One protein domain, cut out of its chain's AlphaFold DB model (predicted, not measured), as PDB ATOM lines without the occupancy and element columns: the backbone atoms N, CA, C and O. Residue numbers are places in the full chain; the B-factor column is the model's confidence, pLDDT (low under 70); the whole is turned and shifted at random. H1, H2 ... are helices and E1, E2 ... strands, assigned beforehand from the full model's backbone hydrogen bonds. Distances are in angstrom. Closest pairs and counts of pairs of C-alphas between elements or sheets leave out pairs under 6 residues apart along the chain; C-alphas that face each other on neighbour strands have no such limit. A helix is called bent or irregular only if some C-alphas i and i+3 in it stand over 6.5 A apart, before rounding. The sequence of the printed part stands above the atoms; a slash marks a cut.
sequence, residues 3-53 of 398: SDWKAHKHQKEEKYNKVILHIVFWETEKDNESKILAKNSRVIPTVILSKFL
ATOM      1  N   SER A   3     157.281 189.180 183.729       71.81
ATOM      2  CA  SER A   3     156.142 188.270 183.874       71.81
ATOM      3  C   SER A   3     155.327 188.130 182.584       71.81
ATOM      4  O   SER A   3     154.998 187.003 182.220       71.81
ATOM      5  N   ASP A   4     155.090 189.215 181.839       73.19
ATOM      6  CA  ASP A   4     154.367 189.171 180.557       73.19
ATOM      7  C   ASP A   4     155.130 188.371 179.492       73.19
ATOM      8  O   ASP A   4     154.520 187.596 178.756       73.19
ATOM      9  N   TRP A   5     156.464 188.508 179.429       76.75
ATOM     10  CA  TRP A   5     157.294 187.758 178.474       76.75
ATOM     11  C   TRP A   5     157.126 186.248 178.655       76.75
ATOM     12  O   TRP A   5     156.888 185.517 177.690       76.75
ATOM     13  N   LYS A   6     157.185 185.785 179.911       77.06
ATOM     14  CA  LYS A   6     156.976 184.376 180.266       77.06
ATOM     15  C   LYS A   6     155.520 183.946 180.078       77.06
ATOM     16  O   LYS A   6     155.284 182.862 179.541       77.06
ATOM     17  N   ALA A   7     154.559 184.772 180.499       74.44
ATOM     18  CA  ALA A   7     153.126 184.474 180.431       74.44
ATOM     19  C   ALA A   7     152.643 184.299 178.988       74.44
ATOM     20  O   ALA A   7     151.876 183.382 178.693       74.44
ATOM     21  N   HIS A   8     153.150 185.123 178.071       78.06
ATOM     22  CA  HIS A   8     152.856 185.016 176.645       78.06
ATOM     23  C   HIS A   8     153.733 183.997 175.908       78.06
ATOM     24  O   HIS A   8     153.583 183.829 174.702       78.06
ATOM     25  N   LYS A   9     154.612 183.275 176.618       82.12
ATOM     26  CA  LYS A   9     155.488 182.224 176.075       82.12
ATOM     27  C   LYS A   9     156.394 182.706 174.934       82.12
ATOM     28  O   LYS A   9     156.772 181.905 174.078       82.12
ATOM     29  N   HIS A  10     156.802 183.975 174.949       80.50
ATOM     30  CA  HIS A  10     157.650 184.563 173.906       80.50
ATOM     31  C   HIS A  10     159.013 183.867 173.784       80.50
ATOM     32  O   HIS A  10     159.565 183.770 172.691       80.50
ATOM     33  N   GLN A  11     159.502 183.257 174.867       80.44
ATOM     34  CA  GLN A  11     160.687 182.393 174.871       80.44
ATOM     35  C   GLN A  11     160.549 181.119 174.015       80.44
ATOM     36  O   GLN A  11     161.521 180.397 173.848       80.44
ATOM     37  N   LYS A  12     159.358 180.792 173.498       80.25
ATOM     38  CA  LYS A  12     159.125 179.628 172.623       80.25
ATOM     39  C   LYS A  12     158.918 180.012 171.156       80.25
ATOM     40  O   LYS A  12     158.815 179.133 170.302       80.25
ATOM     41  N   GLU A  13     158.865 181.304 170.851       81.00
ATOM     42  CA  GLU A  13     158.517 181.818 169.529       81.00
ATOM     43  C   GLU A  13     159.761 182.336 168.795       81.00
ATOM     44  O   GLU A  13     160.510 183.178 169.286       81.00
ATOM     45  N   GLU A  14     159.970 181.858 167.570       84.94
ATOM     46  CA  GLU A  14     161.194 182.114 166.800       84.94
ATOM     47  C   GLU A  14     161.378 183.579 166.398       84.94
ATOM     48  O   GLU A  14     162.499 184.086 166.358       84.94
ATOM     49  N   LYS A  15     160.270 184.300 166.198       79.75
ATOM     50  CA  LYS A  15     160.278 185.729 165.859       79.75
ATOM     51  C   LYS A  15     161.009 186.594 166.896       79.75
ATOM     52  O   LYS A  15     161.547 187.636 166.534       79.75
ATOM     53  N   TYR A  16     161.086 186.158 168.159       82.81
ATOM     54  CA  TYR A  16     161.771 186.908 169.217       82.81
ATOM     55  C   TYR A  16     163.285 186.658 169.285       82.81
ATOM     56  O   TYR A  16     163.974 187.364 170.016       82.81
ATOM     57  N   ASN A  17     163.845 185.754 168.471       85.50
ATOM     58  CA  ASN A  17     165.303 185.592 168.363       85.50
ATOM     59  C   ASN A  17     166.006 186.862 167.855       85.50
ATOM     60  O   ASN A  17     167.193 187.050 168.127       85.50
ATOM     61  N   LYS A  18     165.277 187.753 167.167       86.00
ATOM     62  CA  LYS A  18     165.769 189.055 166.686       86.00
ATOM     63  C   LYS A  18     165.759 190.156 167.754       86.00
ATOM     64  O   LYS A  18     166.259 191.245 167.499       86.00
ATOM     65  N   VAL A  19     165.196 189.912 168.941       86.06
ATOM     66  CA  VAL A  19     165.126 190.935 169.995       86.06
ATOM     67  C   VAL A  19     166.496 191.126 170.632       86.06
ATOM     68  O   VAL A  19     167.018 190.231 171.297       86.06
ATOM     69  N   ILE A  20     167.088 192.297 170.434       89.88
ATOM     70  CA  ILE A  20     168.421 192.638 170.954       89.88
ATOM     71  C   ILE A  20     168.382 193.327 172.322       89.88
ATOM     72  O   ILE A  20     169.375 193.301 173.036       89.88
ATOM     73  N   LEU A  21     167.239 193.903 172.698       89.56
ATOM     74  CA  LEU A  21     167.052 194.642 173.941       89.56
ATOM     75  C   LEU A  21     165.600 194.501 174.397       89.56
ATOM     76  O   LEU A  21     164.672 194.681 173.606       89.56
ATOM     77  N   HIS A  22     165.405 194.193 175.670       85.69
ATOM     78  CA  HIS A  22     164.106 194.225 176.323       85.69
ATOM     79  C   HIS A  22     164.066 195.439 177.254       85.69
ATOM     80  O   HIS A  22     164.987 195.667 178.032       85.69
ATOM     81  N   ILE A  23     163.022 196.255 177.162       86.12
ATOM     82  CA  ILE A  23     162.883 197.459 177.984       86.12
ATOM     83  C   ILE A  23     161.627 197.286 178.824       86.12
ATOM     84  O   ILE A  23     160.541 197.060 178.286       86.12
ATOM     85  N   VAL A  24     161.770 197.387 180.141       84.31
ATOM     86  CA  VAL A  24     160.640 197.400 181.071       84.31
ATOM     87  C   VAL A  24     160.636 198.693 181.858       84.31
ATOM     88  O   VAL A  24     161.682 199.271 182.147       84.31
ATOM     89  N   PHE A  25     159.438 199.158 182.200       78.81
ATOM     90  CA  PHE A  25     159.316 200.404 182.939       78.81
ATOM     91  C   PHE A  25     159.669 200.219 184.418       78.81
ATOM     92  O   PHE A  25     160.476 200.974 184.943       78.81
ATOM     93  N   TRP A  26     159.100 199.199 185.064       80.31
ATOM     94  CA  TRP A  26     159.251 198.926 186.492       80.31
ATOM     95  C   TRP A  26     159.841 197.544 186.730       80.31
ATOM     96  O   TRP A  26     159.568 196.618 185.963       80.31
ATOM     97  N   GLU A  27     160.586 197.418 187.822       75.50
ATOM     98  CA  GLU A  27     160.964 196.137 188.409       75.50
ATOM     99  C   GLU A  27     159.805 195.606 189.260       75.50
ATOM    100  O   GLU A  27     159.204 196.349 190.038       75.50
ATOM    101  N   THR A  28     159.463 194.332 189.104       67.19
ATOM    102  CA  THR A  28     158.629 193.607 190.074       67.19
ATOM    103  C   THR A  28     159.503 192.715 190.949       67.19
ATOM    104  O   THR A  28     160.600 192.343 190.545       67.19
ATOM    105  N   GLU A  29     159.028 192.308 192.129       59.09
ATOM    106  CA  GLU A  29     159.774 191.402 193.026       59.09
ATOM    107  C   GLU A  29     160.233 190.104 192.330       59.09
ATOM    108  O   GLU A  29     161.251 189.524 192.692       59.09
ATOM    109  N   LYS A  30     159.527 189.675 191.274       58.50
ATOM    110  CA  LYS A  30     159.854 188.486 190.465       58.50
ATOM    111  C   LYS A  30     160.894 188.737 189.363       58.50
ATOM    112  O   LYS A  30     161.321 187.789 188.698       58.50
ATOM    113  N   ASP A  31     161.277 189.989 189.137       61.00
ATOM    114  CA  ASP A  31     162.155 190.395 188.037       61.00
ATOM    115  C   ASP A  31     163.638 190.320 188.441       61.00
ATOM    116  O   ASP A  31     164.475 190.021 187.591       61.00
ATOM    117  N   ASN A  32     163.952 190.471 189.735       54.56
ATOM    118  CA  ASN A  32     165.323 190.485 190.271       54.56
ATOM    119  C   ASN A  32     166.130 189.199 190.003       54.56
ATOM    120  O   ASN A  32     167.357 189.243 189.946       54.56
ATOM    121  N   GLU A  33     165.467 188.061 189.789       54.88
ATOM    122  CA  GLU A  33     166.130 186.756 189.636       54.88
ATOM    123  C   GLU A  33     165.971 186.138 188.239       54.88
ATOM    124  O   GLU A  33     166.471 185.042 187.972       54.88
ATOM    125  N   SER A  34     165.269 186.801 187.308       64.25
ATOM    126  CA  SER A  34     164.891 186.169 186.041       64.25
ATOM    127  C   SER A  34     165.542 186.787 184.804       64.25
ATOM    128  O   SER A  34     165.222 187.886 184.377       64.25
ATOM    129  N   LYS A  35     166.424 186.023 184.144       78.62
ATOM    130  CA  LYS A  35     166.952 186.371 182.815       78.62
ATOM    131  C   LYS A  35     165.856 186.215 181.754       78.62
ATOM    132  O   LYS A  35     165.162 185.196 181.720       78.62
ATOM    133  N   ILE A  36     165.722 187.198 180.862       83.06
ATOM    134  CA  ILE A  36     164.865 187.083 179.675       83.06
ATOM    135  C   ILE A  36     165.618 186.312 178.603       83.06
ATOM    136  O   ILE A  36     166.735 186.672 178.235       83.06
ATOM    137  N   LEU A  37     164.995 185.246 178.113       85.56
ATOM    138  CA  LEU A  37     165.576 184.358 177.117       85.56
ATOM    139  C   LEU A  37     164.782 184.436 175.813       85.56
ATOM    140  O   LEU A  37     163.545 184.431 175.816       85.56
ATOM    141  N   ALA A  38     165.516 184.476 174.706       84.31
ATOM    142  CA  ALA A  38     165.001 184.140 173.387       84.31
ATOM    143  C   ALA A  38     164.838 182.613 173.239       84.31
ATOM    144  O   ALA A  38     165.323 181.841 174.069       84.31
ATOM    145  N   LYS A  39     164.188 182.163 172.156       85.62
ATOM    146  CA  LYS A  39     164.006 180.727 171.864       85.62
ATOM    147  C   LYS A  39     165.337 179.999 171.693       85.62
ATOM    148  O   LYS A  39     165.459 178.853 172.106       85.62
ATOM    149  N   ASN A  40     166.342 180.664 171.130       87.06
ATOM    150  CA  ASN A  40     167.700 180.125 170.998       87.06
ATOM    151  C   ASN A  40     168.528 180.192 172.300       87.06
ATOM    152  O   ASN A  40     169.754 180.166 172.239       87.06
ATOM    153  N   SER A  41     167.883 180.340 173.462       86.62
ATOM    154  CA  SER A  41     168.516 180.450 174.785       86.62
ATOM    155  C   SER A  41     169.456 181.649 174.963       86.62
ATOM    156  O   SER A  41     170.118 181.762 175.995       86.62
ATOM    157  N   ARG A  42     169.495 182.588 174.007       88.81
ATOM    158  CA  ARG A  42     170.242 183.836 174.165       88.81
ATOM    159  C   ARG A  42     169.591 184.691 175.246       88.81
ATOM    160  O   ARG A  42     168.390 184.969 175.187       88.81
ATOM    161  N   VAL A  43     170.403 185.152 176.197       88.94
ATOM    162  CA  VAL A  43     169.989 186.157 177.179       88.94
ATOM    163  C   VAL A  43     169.789 187.483 176.458       88.94
ATOM    164  O   VAL A  43     170.684 187.969 175.768       88.94
ATOM    165  N   ILE A  44     168.602 188.056 176.600       87.88
ATOM    166  CA  ILE A  44     168.274 189.370 176.064       87.88
ATOM    167  C   ILE A  44     168.628 190.404 177.144       87.88
ATOM    168  O   ILE A  44     168.039 190.356 178.231       87.88
ATOM    169  N   PRO A  45     169.564 191.337 176.872       89.00
ATOM    170  CA  PRO A  45     169.825 192.468 177.753       89.00
ATOM    171  C   PRO A  45     168.517 193.167 178.113       89.00
ATOM    172  O   PRO A  45     167.692 193.426 177.235       89.00
ATOM    173  N   THR A  46     168.303 193.433 179.402       86.00
ATOM    174  CA  THR A  46     167.081 194.089 179.871       86.00
ATOM    175  C   THR A  46     167.408 195.385 180.595       86.00
ATOM    176  O   THR A  46     168.186 195.382 181.544       86.00
ATOM    177  N   VAL A  47     166.798 196.482 180.152       87.25
ATOM    178  CA  VAL A  47     166.901 197.799 180.790       87.25
ATOM    179  C   VAL A  47     165.627 198.054 181.584       87.25
ATOM    180  O   VAL A  47     164.522 197.978 181.044       87.25
ATOM    181  N   ILE A  48     165.793 198.364 182.869       86.94
ATOM    182  CA  ILE A  48     164.706 198.763 183.764       86.94
ATOM    183  C   ILE A  48     164.733 200.285 183.863       86.94
ATOM    184  O   ILE A  48     165.586 200.842 184.554       86.94
ATOM    185  N   LEU A  49     163.814 200.955 183.168       84.44
ATOM    186  CA  LEU A  49     163.819 202.416 183.056       84.44
ATOM    187  C   LEU A  49     163.689 203.109 184.412       84.44
ATOM    188  O   LEU A  49     164.365 204.108 184.629       84.44
ATOM    189  N   SER A  50     162.900 202.566 185.347       84.56
ATOM    190  CA  SER A  50     162.716 203.166 186.674       84.56
ATOM    191  C   SER A  50     164.010 203.331 187.470       84.56
ATOM    192  O   SER A  50     164.072 204.226 188.303       84.56
ATOM    193  N   LYS A  51     165.050 202.521 187.211       85.62
ATOM    194  CA  LYS A  51     166.368 202.651 187.867       85.62
ATOM    195  C   LYS A  51     167.151 203.880 187.397       85.62
ATOM    196  O   LYS A  51     168.087 204.294 188.069       85.62
ATOM    197  N   PHE A  52     166.769 204.449 186.258       86.12
ATOM    198  CA  PHE A  52     167.391 205.635 185.669       86.12
ATOM    199  C   PHE A  52     166.551 206.899 185.876       86.12
ATOM    200  O   PHE A  52     166.910 207.962 185.374       86.12
ATOM    201  N   LEU A  53     165.429 206.802 186.595       82.50
ATOM    202  CA  LEU A  53     164.602 207.957 186.919       82.50
ATOM    203  C   LEU A  53     165.039 208.537 188.264       82.50
ATOM    204  O   LEU A  53     164.964 207.872 189.292       82.50
TER     205      LEU A  53
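What this domain is: This is residues 3 to 53 of the 398 residues of the protein "DUF2851 family protein" of Ignavibacteria bacterium (UniProt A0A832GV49). With little regular structure, this is an elongated piece of mostly loop: two short parallel strands, E1 and E2, side by side, with H3 at one end and H2 toward the other. Residues 25 to 45 make a long unnamed stretch between the strands, and H1 lies off to one side. The 51 printed residues hold H1, H2, E1, E2 and H3 in that order, class mixed with 20 in named elements; the whole is compact, radius of gyration of the C-alphas 11.0 A, spans 33 by 19 by 15 A.

Where its parts are: H1 is residues 3 to 7, from C-alpha 3 at (156.142, 188.270, 183.874). H2 is residues 14 to 18, 8.3 A long, neither bent nor irregular, but only just: C-alphas 15 and 18 are 6.5 A apart. E1 is residues 22 to 24, E2 46 to 48, and H3 49 to 52, ending at C-alpha 52 (167.391, 205.635, 185.669).

How they stand to each other: E1 and E2 are parallel at 18 degrees; N 47 and O 22 are within hydrogen-bond range, 2.9 A. The closest C-alphas of E1 and H3, Val 24 and Leu 49, are 6.3 A apart. H1 is apart from H2, E1, E2 and H3. In H1 the O i to N i+4 pair is within range; in H2 0 of 1 is, with 1 of 2 O i to N i+3 pairs; H3 is too short for an i+4 pair.

The domain as a whole: The C-alphas farthest apart, Glu 14 and Leu 53, are 32.9 A apart. The printed part has no cut. The link E1 to E2 is long, 21 residues; residues 28 to 34 have pLDDT under 70.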